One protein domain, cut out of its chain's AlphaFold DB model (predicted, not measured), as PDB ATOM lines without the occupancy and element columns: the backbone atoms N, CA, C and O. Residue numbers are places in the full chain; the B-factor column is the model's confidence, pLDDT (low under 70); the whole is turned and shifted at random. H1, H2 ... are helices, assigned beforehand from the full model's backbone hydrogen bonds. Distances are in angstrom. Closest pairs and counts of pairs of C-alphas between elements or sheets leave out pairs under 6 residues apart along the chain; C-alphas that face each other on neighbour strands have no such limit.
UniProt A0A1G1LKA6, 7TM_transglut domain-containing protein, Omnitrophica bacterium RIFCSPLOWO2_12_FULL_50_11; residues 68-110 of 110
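What this domain is: This is residues 68 to 110 of the 110 residues of the protein "7TM_transglut domain-containing protein" of Omnitrophica bacterium RIFCSPLOWO2_12_FULL_50_11 (UniProt A0A1G1LKA6). The printed part is a drawn-out string of three helices laid one after another, with no core. The short H1 makes a corner with the longer H2, a loop of residues 90 to 97 leads on to the short H3, and a tail of residues 104 to 110 makes the far end. The printed part has 43 residues with three named helices, in the order H1, H2, H3, and no named strand; its class is all helix. It is extended, with a radius of gyration of the C-alphas of 16.6 A, and its outline is a rod whose C-alphas span 55 by 13 by 10 A.

Where its parts are: H1 holds residues 68 to 75 and is 10.8 A from first to last C-alpha; it begins with C-alpha 68 at (94.114, -93.033, -14.989). After Tyr 76 comes H2, residues 77 to 89, the longest helix with 13 residues, 18.7 A from first to last C-alpha. It begins with C-alpha 77 at (88.047, -93.544, -1.886). H3 holds residues 98 to 103, is 9.3 A long from first to last C-alpha, and ends with C-alpha 103 at (54.408, -81.776, 0.027).

How they stand to each other: H1 and H2 are close but not clearly touching, with 2 pairs of C-alphas within 8 A. Their closest C-alphas are those of Leu 73 and Thr 79, 6.6 A apart. Their lines stand at 81 degrees, about perpendicular, and their centres are 14.8 A apart. H2 and H3 are apart, but only just, with their closest C-alphas at 8.4 A. H1 and H3 are apart. In H1 and H2 every O i to N i+4 pair is within hydrogen-bond range. In H3 1 of 2 such pairs is within range, and 2 of 3 O i to N i+3 pairs.

The domain as a whole: The two C-alphas farthest apart are those of Leu 68 and Lys 110, 55.9 A, the first and last printed residues; Lys 110 is also the chain's last residue. The printed part has no cut. The link from H1 to H2 is tight, with 1 residue between them, and the link from H2 to H3 is short, with 8. Residues 91 to 96 stand free, and so do residues 99 to 110, of which 99 to 103 belong to H3. The mean pLDDT of the printed part is 71.3. Confidence is low, under 70, in residues 91 to 110; the mean is 85 in H2 and 61 in H3.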
ATOM      1  N   LEU A  68      94.432 -94.271 -15.693       75.25
ATOM      2  CA  LEU A  68      94.114 -93.033 -14.989       75.25
ATOM      3  C   LEU A  68      92.890 -93.207 -14.072       75.25
ATOM      4  O   LEU A  68      92.916 -92.798 -12.921       75.25
ATOM      5  N   ILE A  69      91.832 -93.867 -14.542       76.62
ATOM      6  CA  ILE A  69      90.569 -93.986 -13.799       76.62
ATOM      7  C   ILE A  69      90.713 -94.973 -12.638       76.62
ATOM      8  O   ILE A  69      90.250 -94.696 -11.532       76.62
ATOM      9  N   SER A  70      91.390 -96.103 -12.862       79.50
ATOM     10  CA  SER A  70      91.612 -97.098 -11.810       79.50
ATOM     11  C   SER A  70      92.487 -96.560 -10.678       79.50
ATOM     12  O   SER A  70      92.152 -96.762  -9.515       79.50
ATOM     13  N   HIS A  71      93.553 -95.817 -10.992       80.25
ATOM     14  CA  HIS A  71      94.427 -95.243  -9.966       80.25
ATOM     15  C   HIS A  71      93.712 -94.164  -9.159       80.25
ATOM     16  O   HIS A  71      93.785 -94.187  -7.936       80.25
ATOM     17  N   PHE A  72      92.963 -93.270  -9.810       82.19
ATOM     18  CA  PHE A  72      92.215 -92.226  -9.105       82.19
ATOM     19  C   PHE A  72      91.141 -92.795  -8.166       82.19
ATOM     20  O   PHE A  72      91.038 -92.347  -7.026       82.19
ATOM     21  N   LEU A  73      90.369 -93.797  -8.605       81.75
ATOM     22  CA  LEU A  73      89.323 -94.406  -7.773       81.75
ATOM     23  C   LEU A  73      89.890 -95.227  -6.604       81.75
ATOM     24  O   LEU A  73      89.270 -95.265  -5.545       81.75
ATOM     25  N   LEU A  74      91.045 -95.877  -6.788       80.69
ATOM     26  CA  LEU A  74      91.669 -96.710  -5.753       80.69
ATOM     27  C   LEU A  74      92.502 -95.900  -4.748       80.69
ATOM     28  O   LEU A  74      92.509 -96.251  -3.571       80.69
ATOM     29  N   LEU A  75      93.181 -94.825  -5.175       85.75
ATOM     30  CA  LEU A  75      93.948 -93.956  -4.267       85.75
ATOM     31  C   LEU A  75      93.051 -93.027  -3.441       85.75
ATOM     32  O   LEU A  75      93.394 -92.720  -2.302       85.75
ATOM     33  N   TYR A  76      91.921 -92.577  -3.998       86.50
ATOM     34  CA  TYR A  76      91.041 -91.595  -3.358       86.50
ATOM     35  C   TYR A  76      89.620 -92.148  -3.185       86.50
ATOM     36  O   TYR A  76      88.716 -91.776  -3.946       86.50
ATOM     37  N   PRO A  77      89.376 -92.991  -2.161       84.94
ATOM     38  CA  PRO A  77      88.047 -93.544  -1.886       84.94
ATOM     39  C   PRO A  77      87.002 -92.459  -1.570       84.94
ATOM     40  O   PRO A  77      85.806 -92.672  -1.769       84.94
ATOM     41  N   GLU A  78      87.438 -91.266  -1.156       89.81
ATOM     42  CA  GLU A  78      86.589 -90.081  -0.985       89.81
ATOM     43  C   GLU A  78      85.833 -89.713  -2.269       89.81
ATOM     44  O   GLU A  78      84.675 -89.304  -2.217       89.81
ATOM     45  N   THR A  79      86.436 -89.941  -3.439       87.25
ATOM     46  CA  THR A  79      85.794 -89.696  -4.738       87.25
ATOM     47  C   THR A  79      84.565 -90.586  -4.919       87.25
ATOM     48  O   THR A  79      83.526 -90.129  -5.391       87.25
ATOM     49  N   ILE A  80      84.645 -91.849  -4.486       86.62
ATOM     50  CA  ILE A  80      83.525 -92.798  -4.536       86.62
ATOM     51  C   ILE A  80      82.415 -92.348  -3.577       86.62
ATOM     52  O   ILE A  80      81.238 -92.416  -3.937       86.62
ATOM     53  N   LEU A  81      82.768 -91.831  -2.395       86.75
ATOM     54  CA  LEU A  81      81.802 -91.269  -1.441       86.75
ATOM     55  C   LEU A  81      81.095 -90.029  -2.002       86.75
ATOM     56  O   LEU A  81      79.873 -89.939  -1.897       86.75
ATOM     57  N   ILE A  82      81.822 -89.116  -2.653       88.75
ATOM     58  CA  ILE A  82      81.244 -87.924  -3.298       88.75
ATOM     59  C   ILE A  82      80.288 -88.331  -4.422       88.75
ATOM     60  O   ILE A  82      79.156 -87.848  -4.476       88.75
ATOM     61  N   ILE A  83      80.708 -89.251  -5.297       86.19
ATOM     62  CA  ILE A  83      79.869 -89.758  -6.395       86.19
ATOM     63  C   ILE A  83      78.612 -90.436  -5.840       86.19
ATOM     64  O   ILE A  83      77.511 -90.201  -6.339       86.19
ATOM     65  N   THR A  84      78.756 -91.239  -4.786       85.62
ATOM     66  CA  THR A  84      77.626 -91.901  -4.121       85.62
ATOM     67  C   THR A  84      76.676 -90.871  -3.510       85.62
ATOM     68  O   THR A  84      75.469 -90.955  -3.729       85.62
ATOM     69  N   GLY A  85      77.196 -89.855  -2.817       86.56
ATOM     70  CA  GLY A  85      76.404 -88.753  -2.267       86.56
ATOM     71  C   GLY A  85      75.632 -87.991  -3.347       86.56
ATOM     72  O   GLY A  85      74.441 -87.730  -3.187       86.56
ATOM     73  N   LEU A  86      76.265 -87.718  -4.489       86.19
ATOM     74  CA  LEU A  86      75.601 -87.089  -5.628       86.19
ATOM     75  C   LEU A  86      74.492 -87.981  -6.210       86.19
ATOM     76  O   LEU A  86      73.400 -87.491  -6.500       86.19
ATOM     77  N   LEU A  87      74.729 -89.293  -6.329       83.75
ATOM     78  CA  LEU A  87      73.710 -90.260  -6.762       83.75
ATOM     79  C   LEU A  87      72.496 -90.298  -5.821       83.75
ATOM     80  O   LEU A  87      71.364 -90.450  -6.287       83.75
ATOM     81  N   LEU A  88      72.721 -90.157  -4.511       80.88
ATOM     82  CA  LEU A  88      71.653 -90.070  -3.513       80.88
ATOM     83  C   LEU A  88      70.864 -88.761  -3.652       80.88
ATOM     84  O   LEU A  88      69.632 -88.790  -3.638       80.88
ATOM     85  N   LEU A  89      71.544 -87.626  -3.861       77.75
ATOM     86  CA  LEU A  89      70.896 -86.331  -4.116       77.75
ATOM     87  C   LEU A  89      70.040 -86.352  -5.388       77.75
ATOM     88  O   LEU A  89      68.943 -85.800  -5.395       77.75
ATOM     89  N   LEU A  90      70.471 -87.069  -6.428       74.38
ATOM     90  CA  LEU A  90      69.690 -87.302  -7.650       74.38
ATOM     91  C   LEU A  90      68.414 -88.142  -7.420       74.38
ATOM     92  O   LEU A  90      67.652 -88.369  -8.357       74.38
ATOM     93  N   GLY A  91      68.148 -88.594  -6.188       63.75
ATOM     94  CA  GLY A  91      66.892 -89.246  -5.800       63.75
ATOM     95  C   GLY A  91      66.742 -90.668  -6.340       63.75
ATOM     96  O   GLY A  91      65.652 -91.236  -6.307       63.75
ATOM     97  N   ARG A  92      67.829 -91.266  -6.844       58.41
ATOM     98  CA  ARG A  92      67.783 -92.560  -7.537       58.41
ATOM     99  C   ARG A  92      67.605 -93.763  -6.600       58.41
ATOM    100  O   ARG A  92      67.288 -94.846  -7.077       58.41
ATOM    101  N   TYR A  93      67.794 -93.572  -5.292       53.69
ATOM    102  CA  TYR A  93      67.763 -94.643  -4.287       53.69
ATOM    103  C   TYR A  93      66.503 -94.691  -3.414       53.69
ATOM    104  O   TYR A  93      66.256 -95.720  -2.796       53.69
ATOM    105  N   THR A  94      65.698 -93.628  -3.343       56.84
ATOM    106  CA  THR A  94      64.600 -93.548  -2.361       56.84
ATOM    107  C   THR A  94      63.205 -93.607  -2.963       56.84
ATOM    108  O   THR A  94      62.248 -93.751  -2.209       56.84
ATOM    109  N   GLY A  95      63.035 -93.480  -4.284       54.38
ATOM    110  CA  GLY A  95      61.703 -93.450  -4.910       54.38
ATOM    111  C   GLY A  95      60.843 -92.236  -4.520       54.38
ATOM    112  O   GLY A  95      59.858 -91.953  -5.191       54.38
ATOM    113  N   LEU A  96      61.246 -91.470  -3.502       53.84
ATOM    114  CA  LEU A  96      60.725 -90.152  -3.200       53.84
ATOM    115  C   LEU A  96      61.464 -89.125  -4.045       53.84
ATOM    116  O   LEU A  96      62.666 -88.895  -3.885       53.84
ATOM    117  N   ARG A  97      60.713 -88.422  -4.890       58.91
ATOM    118  CA  ARG A  97      61.172 -87.119  -5.367       58.91
ATOM    119  C   ARG A  97      61.368 -86.257  -4.121       58.91
ATOM    120  O   ARG A  97      60.466 -86.188  -3.292       58.91
ATOM    121  N   TRP A  98      62.501 -85.567  -3.985       53.34
ATOM    122  CA  TRP A  98      62.730 -84.586  -2.907       53.34
ATOM    123  C   TRP A  98      61.542 -83.617  -2.719       53.34
ATOM    124  O   TRP A  98      61.274 -83.136  -1.621       53.34
ATOM    125  N   THR A  99      60.770 -83.402  -3.787       59.81
ATOM    126  CA  THR A  99      59.532 -82.623  -3.816       59.81
ATOM    127  C   THR A  99      58.376 -83.210  -2.995       59.81
ATOM    128  O   THR A  99      57.520 -82.461  -2.535       59.81
ATOM    129  N   GLU A 100      58.307 -84.526  -2.792       61.38
ATOM    130  CA  GLU A 100      57.246 -85.160  -1.994       61.38
ATOM    131  C   GLU A 100      57.482 -84.999  -0.492       61.38
ATOM    132  O   GLU A 100      56.521 -84.822   0.251       61.38
ATOM    133  N   TYR A 101      58.738 -84.927  -0.048       61.53
ATOM    134  CA  TYR A 101      59.062 -84.668   1.358       61.53
ATOM    135  C   TYR A 101      58.547 -83.297   1.833       61.53
ATOM    136  O   TYR A 101      58.051 -83.161   2.951       61.53
ATOM    137  N   TYR A 102      58.586 -82.284   0.960       62.25
ATOM    138  CA  TYR A 102      57.993 -80.974   1.245       62.25
ATOM    139  C   TYR A 102      56.463 -80.986   1.161       62.25
ATOM    140  O   TYR A 102      55.814 -80.371   2.003       62.25
ATOM    141  N   ARG A 103      55.871 -81.718   0.207       65.62
ATOM    142  CA  ARG A 103      54.408 -81.776   0.027       65.62
ATOM    143  C   ARG A 103      53.684 -82.530   1.153       65.62
ATOM    144  O   ARG A 103      52.549 -82.195   1.466       65.62
ATOM    145  N   PHE A 104      54.318 -83.527   1.775       57.66
ATOM    146  CA  PHE A 104      53.712 -84.314   2.862       57.66
ATOM    147  C   PHE A 104      53.937 -83.743   4.270       57.66
ATOM    148  O   PHE A 104      53.308 -84.214   5.218       57.66
ATOM    149  N   ARG A 105      54.752 -82.691   4.432       60.16
ATOM    150  CA  ARG A 105      54.869 -81.988   5.723       60.16
ATOM    151  C   ARG A 105      53.578 -81.281   6.139       60.16
ATOM    152  O   ARG A 105      53.311 -81.203   7.334       60.16
ATOM    153  N   ASP A 106      52.769 -80.831   5.184       59.97
ATOM    154  CA  ASP A 106      51.496 -80.159   5.477       59.97
ATOM    155  C   ASP A 106      50.367 -81.129   5.866       59.97
ATOM    156  O   ASP A 106      49.395 -80.716   6.494       59.97
ATOM    157  N   LEU A 107      50.502 -82.427   5.566       61.19
ATOM    158  CA  LEU A 107      49.489 -83.441   5.890       61.19
ATOM    159  C   LEU A 107      49.656 -84.059   7.289       61.19
ATOM    160  O   LEU A 107      48.699 -84.616   7.810       61.19
ATOM    161  N   MET A 108      50.825 -83.920   7.929       57.84
ATOM    162  CA  MET A 108      51.056 -84.348   9.324       57.84
ATOM    163  C   MET A 108      50.623 -83.312  10.371       57.84
ATOM    164  O   MET A 108      50.808 -83.531  11.565       57.84
ATOM    165  N   LYS A 109      50.079 -82.164   9.947       50.16
ATOM    166  CA  LYS A 109      49.670 -81.086  10.855       50.16
ATOM    167  C   LYS A 109      48.174 -81.095  11.195       50.16
ATOM    168  O   LYS A 109      47.644 -80.050  11.568       50.16
ATOM    169  N   LYS A 110      47.496 -82.240  11.075       43.03
ATOM    170  CA  LYS A 110      46.088 -82.382  11.457       43.03
ATOM    171  C   LYS A 110      45.848 -83.610  12.317       43.03
ATOM    172  O   LYS A 110      46.326 -84.691  11.916       43.03
TER     173      LYS A 110